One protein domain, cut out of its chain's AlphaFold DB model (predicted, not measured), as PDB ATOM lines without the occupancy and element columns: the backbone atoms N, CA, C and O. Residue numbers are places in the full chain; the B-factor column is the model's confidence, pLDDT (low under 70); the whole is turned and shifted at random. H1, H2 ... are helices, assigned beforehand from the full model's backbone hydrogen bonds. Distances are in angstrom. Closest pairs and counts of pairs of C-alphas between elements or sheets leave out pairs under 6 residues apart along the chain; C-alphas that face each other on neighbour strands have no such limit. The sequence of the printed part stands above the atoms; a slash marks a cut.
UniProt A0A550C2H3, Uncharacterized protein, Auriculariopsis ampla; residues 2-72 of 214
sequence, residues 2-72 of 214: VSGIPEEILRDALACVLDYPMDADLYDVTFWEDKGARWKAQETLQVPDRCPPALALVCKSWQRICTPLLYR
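Overview. This is residues 2 to 72 of the 214 residues of an uncharacterized protein of Auriculariopsis ampla (UniProt A0A550C2H3). Two helices, H1 and H4, cross at a steep angle and make the helical part at one end of an elongated domain; the chain between them makes a wide loop away from this pair, with the small helix H2 on its outgoing side and the short H3 on its way back to H4. Residues 26 to 35 stick out at the far end of the loop. The printed part has 71 residues with four named helices, H1, H2, H3 and H4 in chain order, and no named strand. The class is all helix, though only 33 of the 71 residues are in named elements. The whole is only just compact, close to loose, with a radius of gyration of the C-alphas of 13.3 A and spans of 42 by 25 by 16 A.

Along the chain. H1, residues 7 to 17, begins at C-alpha 7 (-13.430, 0.727, 48.140) and is 15.2 A long. H2 is residues 23 to 27, 7.0 A, and H3 is residues 52 to 55, 5.5 A. H4, residues 60 to 72, is 18.8 A long and ends at C-alpha 72 (-18.541, -16.051, 45.001).

Arrangement. H1 and H4 touch, with residues 65 to 69 of H4 alone, at a steep tilt of 53 degrees, the same way; their closest C-alphas, of Arg 11 and Ile 65, are 6.1 A apart. H3 and H4 only just touch, with 3 pairs of C-alphas within 8 A and residues 62 to 66 of H4 alone; the closest are those of Leu 55 and Trp 62, 7.0 A. H1 and H3 are close but not clearly touching, the C-alphas of Val 17 and Pro 52 being 7.4 A apart. H2 is apart from H1, H3 and H4. In H1 every O i to N i+4 pair is within hydrogen-bond range, in H4 7 of 9, and in H2 0 of 1 with 1 of 2 O i to N i+3 pairs; H3 is too short for an O i to N i+4 pair.

Size, cuts and confidence. The C-alphas farthest apart, of Ser 3 and Thr 30, are 42.2 A apart. The printed part has no cut. The link from H2 to H3, 24 residues, is long. Mean pLDDT of the printed part is 78.4, and residues 21 to 27 and 29 to 40 are among those under 70.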
ATOM      1  N   VAL A   2      -4.786   2.393  55.675       70.00
ATOM      2  CA  VAL A   2      -5.092   2.517  54.231       70.00
ATOM      3  C   VAL A   2      -6.378   3.341  54.047       70.00
ATOM      4  O   VAL A   2      -7.316   2.926  53.381       70.00
ATOM      5  N   SER A   3      -6.488   4.475  54.743       78.44
ATOM      6  CA  SER A   3      -7.742   5.233  54.899       78.44
ATOM      7  C   SER A   3      -8.044   6.219  53.762       78.44
ATOM      8  O   SER A   3      -8.937   7.042  53.906       78.44
ATOM      9  N   GLY A   4      -7.322   6.147  52.640       91.25
ATOM     10  CA  GLY A   4      -7.514   7.047  51.495       91.25
ATOM     11  C   GLY A   4      -7.843   6.354  50.173       91.25
ATOM     12  O   GLY A   4      -8.045   7.039  49.178       91.25
ATOM     13  N   ILE A   5      -7.875   5.018  50.135       92.62
ATOM     14  CA  ILE A   5      -8.152   4.283  48.896       92.62
ATOM     15  C   ILE A   5      -9.662   4.025  48.809       92.62
ATOM     16  O   ILE A   5     -10.207   3.423  49.740       92.62
ATOM     17  N   PRO A   6     -10.338   4.442  47.720       95.06
ATOM     18  CA  PRO A   6     -11.734   4.099  47.478       95.06
ATOM     19  C   PRO A   6     -11.954   2.582  47.482       95.06
ATOM     20  O   PRO A   6     -11.102   1.808  47.034       95.06
ATOM     21  N   GLU A   7     -13.104   2.148  47.991       93.50
ATOM     22  CA  GLU A   7     -13.430   0.727  48.140       93.50
ATOM     23  C   GLU A   7     -13.467  -0.003  46.790       93.50
ATOM     24  O   GLU A   7     -13.123  -1.181  46.717       93.50
ATOM     25  N   GLU A   8     -13.829   0.698  45.717       93.94
ATOM     26  CA  GLU A   8     -13.889   0.181  44.353       93.94
ATOM     27  C   GLU A   8     -12.500  -0.216  43.851       93.94
ATOM     28  O   GLU A   8     -12.297  -1.343  43.408       93.94
ATOM     29  N   ILE A   9     -11.519   0.675  44.018       94.94
ATOM     30  CA  ILE A   9     -10.134   0.428  43.603       94.94
ATOM     31  C   ILE A   9      -9.539  -0.728  44.406       94.94
ATOM     32  O   ILE A   9      -8.847  -1.591  43.864       94.94
ATOM     33  N   LEU A  10      -9.840  -0.772  45.706       93.38
ATOM     34  CA  LEU A  10      -9.399  -1.862  46.565       93.38
ATOM     35  C   LEU A  10     -10.043  -3.197  46.158       93.38
ATOM     36  O   LEU A  10      -9.359  -4.219  46.133       93.38
ATOM     37  N   ARG A  11     -11.332  -3.198  45.805       92.25
ATOM     38  CA  ARG A  11     -12.041  -4.384  45.310       92.25
ATOM     39  C   ARG A  11     -11.435  -4.904  44.015       92.25
ATOM     40  O   ARG A  11     -11.213  -6.108  43.926       92.25
ATOM     41  N   ASP A  12     -11.148  -4.032  43.056       90.62
ATOM     42  CA  ASP A  12     -10.585  -4.427  41.761       90.62
ATOM     43  C   ASP A  12      -9.173  -5.001  41.924       90.62
ATOM     44  O   ASP A  12      -8.867  -6.069  41.391       90.62
ATOM     45  N   ALA A  13      -8.339  -4.366  42.753       90.81
ATOM     46  CA  ALA A  13      -7.014  -4.882  43.082       90.81
ATOM     47  C   ALA A  13      -7.090  -6.263  43.757       90.81
ATOM     48  O   ALA A  13      -6.385  -7.194  43.364       90.81
ATOM     49  N   LEU A  14      -7.975  -6.425  44.747       90.00
ATOM     50  CA  LEU A  14      -8.168  -7.696  45.446       90.00
ATOM     51  C   LEU A  14      -8.742  -8.779  44.529       90.00
ATOM     52  O   LEU A  14      -8.334  -9.931  44.638       90.00
ATOM     53  N   ALA A  15      -9.642  -8.433  43.609       87.44
ATOM     54  CA  ALA A  15     -10.190  -9.374  42.639       87.44
ATOM     55  C   ALA A  15      -9.094  -9.960  41.733       87.44
ATOM     56  O   ALA A  15      -9.127 -11.152  41.438       87.44
ATOM     57  N   CYS A  16      -8.093  -9.157  41.356       82.50
ATOM     58  CA  CYS A  16      -6.938  -9.635  40.598       82.50
ATOM     59  C   CYS A  16      -6.008 -10.553  41.406       82.50
ATOM     60  O   CYS A  16      -5.366 -11.421  40.820       82.50
ATOM     61  N   VAL A  17      -5.907 -10.356  42.726       84.88
ATOM     62  CA  VAL A  17      -4.973 -11.104  43.588       84.88
ATOM     63  C   VAL A  17      -5.587 -12.386  44.146       84.88
ATOM     64  O   VAL A  17      -4.903 -13.401  44.237       84.88
ATOM     65  N   LEU A  18      -6.866 -12.358  44.530       81.94
ATOM     66  CA  LEU A  18      -7.539 -13.492  45.175       81.94
ATOM     67  C   LEU A  18      -7.719 -14.698  44.248       81.94
ATOM     68  O   LEU A  18      -8.049 -15.769  44.750       81.94
ATOM     69  N   ASP A  19      -7.493 -14.519  42.943       68.50
ATOM     70  CA  ASP A  19      -7.500 -15.555  41.908       68.50
ATOM     71  C   ASP A  19      -8.597 -16.602  42.142       68.50
ATOM     72  O   ASP A  19      -8.368 -17.804  42.302       68.50
ATOM     73  N   TYR A  20      -9.825 -16.097  42.274       70.50
ATOM     74  CA  TYR A  20     -10.990 -16.958  42.334       70.50
ATOM     75  C   TYR A  20     -11.204 -17.542  40.931       70.50
ATOM     76  O   TYR A  20     -11.073 -16.805  39.950       70.50
ATOM     77  N   PRO A  21     -11.542 -18.837  40.811       65.81
ATOM     78  CA  PRO A  21     -11.744 -19.460  39.511       65.81
ATOM     79  C   PRO A  21     -12.797 -18.668  38.738       65.81
ATOM     80  O   PRO A  21     -13.923 -18.459  39.225       65.81
ATOM     81  N   MET A  22     -12.419 -18.190  37.551       65.62
ATOM     82  CA  MET A  22     -13.366 -17.535  36.664       65.62
ATOM     83  C   MET A  22     -14.385 -18.561  36.169       65.62
ATOM     84  O   MET A  22     -14.224 -19.771  36.327       65.62
ATOM     85  N   ASP A  23     -15.471 -18.069  35.574       63.22
ATOM     86  CA  ASP A  23     -16.546 -18.891  35.010       63.22
ATOM     87  C   ASP A  23     -15.996 -20.054  34.189       63.22
ATOM     88  O   ASP A  23     -16.429 -21.181  34.384       63.22
ATOM     89  N   ALA A  24     -15.021 -19.777  33.321       65.56
ATOM     90  CA  ALA A  24     -14.409 -20.771  32.452       65.56
ATOM     91  C   ALA A  24     -13.695 -21.877  33.246       65.56
ATOM     92  O   ALA A  24     -13.915 -23.055  32.975       65.56
ATOM     93  N   ASP A  25     -12.922 -21.507  34.267       67.00
ATOM     94  CA  ASP A  25     -12.090 -22.439  35.037       67.00
ATOM     95  C   ASP A  25     -12.942 -23.391  35.884       67.00
ATOM     96  O   ASP A  25     -12.605 -24.559  36.066       67.00
ATOM     97  N   LEU A  26     -14.098 -22.921  36.369       66.81
ATOM     98  CA  LEU A  26     -14.995 -23.752  37.170       66.81
ATOM     99  C   LEU A  26     -15.643 -24.884  36.358       66.81
ATOM    100  O   LEU A  26     -16.051 -25.881  36.953       66.81
ATOM    101  N   TYR A  27     -15.746 -24.768  35.032       66.12
ATOM    102  CA  TYR A  27     -16.273 -25.839  34.170       66.12
ATOM    103  C   TYR A  27     -15.208 -26.529  33.336       66.12
ATOM    104  O   TYR A  27     -15.532 -27.488  32.634       66.12
ATOM    105  N   ASP A  28     -13.959 -26.074  33.399       70.88
ATOM    106  CA  ASP A  28     -12.891 -26.761  32.706       70.88
ATOM    107  C   ASP A  28     -12.652 -28.112  33.393       70.88
ATOM    108  O   ASP A  28     -12.203 -28.231  34.535       70.88
ATOM    109  N   VAL A  29     -13.041 -29.164  32.682       62.00
ATOM    110  CA  VAL A  29     -12.856 -30.564  33.061       62.00
ATOM    111  C   VAL A  29     -11.443 -31.051  32.769       62.00
ATOM    112  O   VAL A  29     -11.170 -32.226  32.943       62.00
ATOM    113  N   THR A  30     -10.541 -30.183  32.323       62.09
ATOM    114  CA  THR A  30      -9.094 -30.432  32.300       62.09
ATOM    115  C   THR A  30      -8.378 -29.760  33.473       62.09
ATOM    116  O   THR A  30      -7.216 -30.057  33.731       62.09
ATOM    117  N   PHE A  31      -9.095 -28.962  34.277       55.25
ATOM    118  CA  PHE A  31      -8.584 -28.302  35.487       55.25
ATOM    119  C   PHE A  31      -8.159 -29.278  36.607       55.25
ATOM    120  O   PHE A  31      -7.669 -28.862  37.655       55.25
ATOM    121  N   TRP A  32      -8.354 -30.589  36.425       53.88
ATOM    122  CA  TRP A  32      -7.791 -31.612  37.318       53.88
ATOM    123  C   TRP A  32      -6.271 -31.699  37.212       53.88
ATOM    124  O   TRP A  32      -5.623 -32.149  38.157       53.88
ATOM    125  N   GLU A  33      -5.698 -31.266  36.086       57.62
ATOM    126  CA  GLU A  33      -4.291 -30.901  36.061       57.62
ATOM    127  C   GLU A  33      -4.158 -29.711  37.001       57.62
ATOM    128  O   GLU A  33      -4.747 -28.667  36.741       57.62
ATOM    129  N   ASP A  34      -3.441 -29.898  38.113       54.22
ATOM    130  CA  ASP A  34      -3.175 -28.936  39.189       54.22
ATOM    131  C   ASP A  34      -2.345 -27.744  38.664       54.22
ATOM    132  O   ASP A  34      -1.312 -27.376  39.222       54.22
ATOM    133  N   LYS A  35      -2.818 -27.087  37.595       53.00
ATOM    134  CA  LYS A  35      -2.628 -25.671  37.294       53.00
ATOM    135  C   LYS A  35      -3.328 -24.926  38.414       53.00
ATOM    136  O   LYS A  35      -4.385 -24.327  38.243       53.00
ATOM    137  N   GLY A  36      -2.789 -25.112  39.614       53.88
ATOM    138  CA  GLY A  36      -3.340 -24.602  40.836       53.88
ATOM    139  C   GLY A  36      -3.601 -23.119  40.672       53.88
ATOM    140  O   GLY A  36      -2.928 -22.474  39.865       53.88
ATOM    141  N   ALA A  37      -4.586 -22.614  41.417       61.47
ATOM    142  CA  ALA A  37      -4.910 -21.190  41.484       61.47
ATOM    143  C   ALA A  37      -3.632 -20.372  41.291       61.47
ATOM    144  O   ALA A  37      -2.651 -20.663  41.960       61.47
ATOM    145  N   ARG A  38      -3.609 -19.468  40.316       65.12
ATOM    146  CA  ARG A  38      -2.468 -18.791  39.680       65.12
ATOM    147  C   ARG A  38      -1.375 -18.344  40.654       65.12
ATOM    148  O   ARG A  38      -0.208 -18.305  40.276       65.12
ATOM    149  N   TRP A  39      -1.718 -18.091  41.919       64.62
ATOM    150  CA  TRP A  39      -0.768 -17.896  43.018       64.62
ATOM    151  C   TRP A  39       0.171 -19.095  43.275       64.62
ATOM    152  O   TRP A  39       1.338 -18.896  43.580       64.62
ATOM    153  N   LYS A  40      -0.271 -20.341  43.094       65.56
ATOM    154  CA  LYS A  40       0.562 -21.552  43.127       65.56
ATOM    155  C   LYS A  40       1.585 -21.588  41.995       65.56
ATOM    156  O   LYS A  40       2.665 -22.131  42.197       65.56
ATOM    157  N   ALA A  41       1.277 -21.016  40.828       71.69
ATOM    158  CA  ALA A  41       2.203 -21.001  39.695       71.69
ATOM    159  C   ALA A  41       3.408 -20.070  39.922       71.69
ATOM    160  O   ALA A  41       4.416 -20.196  39.232       71.69
ATOM    161  N   GLN A  42       3.319 -19.148  40.884       74.56
ATOM    162  CA  GLN A  42       4.369 -18.184  41.180       74.56
ATOM    163  C   GLN A  42       4.910 -18.417  42.594       74.56
ATOM    164  O   GLN A  42       4.243 -18.129  43.583       74.56
ATOM    165  N   GLU A  43       6.142 -18.912  42.704       79.44
ATOM    166  CA  GLU A  43       6.781 -19.282  43.981       79.44
ATOM    167  C   GLU A  43       6.745 -18.146  45.023       79.44
ATOM    168  O   GLU A  43       6.470 -18.364  46.202       79.44
ATOM    169  N   THR A  44       6.875 -16.892  44.579       75.12
ATOM    170  CA  THR A  44       6.808 -15.695  45.437       75.12
ATOM    171  C   THR A  44       5.439 -15.438  46.083       75.12
ATOM    172  O   THR A  44       5.338 -14.601  46.987       75.12
ATOM    173  N   LEU A  45       4.380 -16.087  45.592       64.62
ATOM    174  CA  LEU A  45       3.006 -15.987  46.096       64.62
ATOM    175  C   LEU A  45       2.605 -17.193  46.959       64.62
ATOM    176  O   LEU A  45       1.540 -17.166  47.568       64.62
ATOM    177  N   GLN A  46       3.458 -18.217  47.069       69.44
ATOM    178  CA  GLN A  46       3.216 -19.374  47.939       69.44
ATOM    179  C   GLN A  46       3.530 -19.104  49.417       69.44
ATOM    180  O   GLN A  46       3.230 -19.938  50.272       69.44
ATOM    181  N   VAL A  47       4.118 -17.946  49.736       77.12
ATOM    182  CA  VAL A  47       4.355 -17.529  51.123       77.12
ATOM    183  C   VAL A  47       3.010 -17.531  51.869       77.12
ATOM    184  O   VAL A  47       2.070 -16.896  51.385       77.12
ATOM    185  N   PRO A  48       2.881 -18.208  53.027       71.94
ATOM    186  CA  PRO A  48       1.603 -18.354  53.731       71.94
ATOM    187  C   PRO A  48       0.951 -17.008  54.069       71.94
ATOM    188  O   PRO A  48      -0.266 -16.878  53.982       71.94
ATOM    189  N   ASP A  49       1.745 -15.970  54.323       74.75
ATOM    190  CA  ASP A  49       1.252 -14.611  54.589       74.75
ATOM    191  C   ASP A  49       0.633 -13.923  53.360       74.75
ATOM    192  O   ASP A  49      -0.032 -12.895  53.477       74.75
ATOM    193  N   ARG A  50       0.852 -14.479  52.166       67.75
ATOM    194  CA  ARG A  50       0.345 -13.975  50.881       67.75
ATOM    195  C   ARG A  50      -0.773 -14.838  50.312       67.75
ATOM    196  O   ARG A  50      -1.266 -14.547  49.223       67.75
ATOM    197  N   CYS A  51      -1.189 -15.882  51.032       71.56
ATOM    198  CA  CYS A  51      -2.292 -16.710  50.579       71.56
ATOM    199  C   CYS A  51      -3.602 -15.890  50.561       71.56
ATOM    200  O   CYS A  51      -3.801 -15.023  51.417       71.56
ATOM    201  N   PRO A  52      -4.530 -16.155  49.623       76.25
ATOM    202  CA  PRO A  52      -5.779 -15.396  49.505       76.25
ATOM    203  C   PRO A  52      -6.570 -15.241  50.826       76.25
ATOM    204  O   PRO A  52      -7.061 -14.143  51.098       76.25
ATOM    205  N   PRO A  53      -6.650 -16.263  51.708       76.44
ATOM    206  CA  PRO A  53      -7.269 -16.109  53.026       76.44
ATOM    207  C   PRO A  53      -6.566 -15.105  53.954       76.44
ATOM    208  O   PRO A  53      -7.244 -14.430  54.728       76.44
ATOM    209  N   ALA A  54      -5.239 -14.964  53.874       84.31
ATOM    210  CA  ALA A  54      -4.479 -14.033  54.712       84.31
ATOM    211  C   ALA A  54      -4.814 -12.568  54.391       84.31
ATOM    212  O   ALA A  54      -4.872 -11.731  55.293       84.31
ATOM    213  N   LEU A  55      -5.149 -12.257  53.133       85.12
ATOM    214  CA  LEU A  55      -5.555 -10.906  52.727       85.12
ATOM    215  C   LEU A  55      -6.856 -10.461  53.411       85.12
ATOM    216  O   LEU A  55      -7.037  -9.282  53.706       85.12
ATOM    217  N   ALA A  56      -7.751 -11.395  53.737       87.62
ATOM    218  CA  ALA A  56      -8.966 -11.084  54.486       87.62
ATOM    219  C   ALA A  56      -8.699 -10.732  55.965       87.62
ATOM    220  O   ALA A  56      -9.599 -10.216  56.628       87.62
ATOM    221  N   LEU A  57      -7.491 -10.986  56.484       89.88
ATOM    222  CA  LEU A  57      -7.113 -10.757  57.884       89.88
ATOM    223  C   LEU A  57      -6.355  -9.438  58.112       89.88
ATOM    224  O   LEU A  57      -6.079  -9.093  59.257       89.88
ATOM    225  N   VAL A  58      -6.055  -8.672  57.054       91.75
ATOM    226  CA  VAL A  58      -5.281  -7.419  57.148       91.75
ATOM    227  C   VAL A  58      -6.024  -6.350  57.956       91.75
ATOM    228  O   VAL A  58      -5.474  -5.754  58.880       91.75
ATOM    229  N   CYS A  59      -7.280  -6.066  57.600       92.56
ATOM    230  CA  CYS A  59      -8.140  -5.143  58.340       92.56
ATOM    231  C   CYS A  59      -9.628  -5.400  58.052       92.56
ATOM    232  O   CYS A  59      -9.983  -6.094  57.098       92.56
ATOM    233  N   LYS A  60     -10.522  -4.780  58.837       92.69
ATOM    234  CA  LYS A  60     -11.984  -4.936  58.691       92.69
ATOM    235  C   LYS A  60     -12.503  -4.558  57.297       92.69
ATOM    236  O   LYS A  60     -13.414  -5.206  56.794       92.69
ATOM    237  N   SER A  61     -11.929  -3.527  56.669       92.75
ATOM    238  CA  SER A  61     -12.342  -3.103  55.322       92.75
ATOM    239  C   SER A  61     -11.993  -4.163  54.275       92.75
ATOM    240  O   SER A  61     -12.844  -4.555  53.481       92.75
ATOM    241  N   TRP A  62     -10.777  -4.713  54.345       94.12
ATOM    242  CA  TRP A  62     -10.342  -5.799  53.466       94.12
ATOM    243  C   TRP A  62     -11.191  -7.043  53.679       94.12
ATOM    244  O   TRP A  62     -11.668  -7.620  52.712       94.12
ATOM    245  N   GLN A  63     -11.479  -7.410  54.931       93.50
ATOM    246  CA  GLN A  63     -12.374  -8.527  55.221       93.50
ATOM    247  C   GLN A  63     -13.755  -8.337  54.575       93.50
ATOM    248  O   GLN A  63     -14.267  -9.266  53.948       93.50
ATOM    249  N   ARG A  64     -14.348  -7.141  54.693       93.62
ATOM    250  CA  ARG A  64     -15.666  -6.817  54.122       93.62
ATOM    251  C   ARG A  64     -15.688  -6.939  52.595       93.62
ATOM    252  O   ARG A  64     -16.686  -7.395  52.053       93.62
ATOM    253  N   ILE A  65     -14.596  -6.583  51.919       93.88
ATOM    254  CA  ILE A  65     -14.473  -6.650  50.454       93.88
ATOM    255  C   ILE A  65     -14.107  -8.065  49.982       93.88
ATOM    256  O   ILE A  65     -14.688  -8.569  49.023       93.88
ATOM    257  N   CYS A  66     -13.175  -8.734  50.663       93.50
ATOM    258  CA  CYS A  66     -12.704 -10.073  50.313       93.50
ATOM    259  C   CYS A  66     -13.774 -11.141  50.535       93.50
ATOM    260  O   CYS A  66     -13.874 -12.065  49.738       93.50
ATOM    261  N   THR A  67     -14.575 -11.041  51.603       93.38
ATOM    262  CA  THR A  67     -15.582 -12.065  51.941       93.38
ATOM    263  C   THR A  67     -16.537 -12.361  50.775       93.38
ATOM    264  O   THR A  67     -16.611 -13.521  50.372       93.38
ATOM    265  N   PRO A  68     -17.221 -11.379  50.155       93.94
ATOM    266  CA  PRO A  68     -18.102 -11.668  49.025       93.94
ATOM    267  C   PRO A  68     -17.352 -12.207  47.800       93.94
ATOM    268  O   PRO A  68     -17.917 -13.006  47.057       93.94
ATOM    269  N   LEU A  69     -16.090 -11.814  47.588       91.25
ATOM    270  CA  LEU A  69     -15.264 -12.331  46.491       91.25
ATOM    271  C   LEU A  69     -14.882 -13.802  46.712       91.25
ATOM    272  O   LEU A  69     -15.040 -14.617  45.808       91.25
ATOM    273  N   LEU A  70     -14.458 -14.153  47.927       90.56
ATOM    274  CA  LEU A  70     -14.070 -15.512  48.314       90.56
ATOM    275  C   LEU A  70     -15.252 -16.486  48.289       90.56
ATOM    276  O   LEU A  70     -15.092 -17.635  47.892       90.56
ATOM    277  N   TYR A  71     -16.442 -16.034  48.690       91.75
ATOM    278  CA  TYR A  71     -17.647 -16.867  48.675       91.75
ATOM    279  C   TYR A  71     -18.327 -16.919  47.307       91.75
ATOM    280  O   TYR A  71     -19.223 -17.735  47.120       91.75
ATOM    281  N   ARG A  72     -17.908 -16.104  46.328       90.62
ATOM    282  CA  ARG A  72     -18.541 -16.051  45.001       90.62
ATOM    283  C   ARG A  72     -18.551 -17.407  44.300       90.62
ATOM    284  O   ARG A  72     -19.579 -17.793  43.740       90.62
TER     285      ARG A  72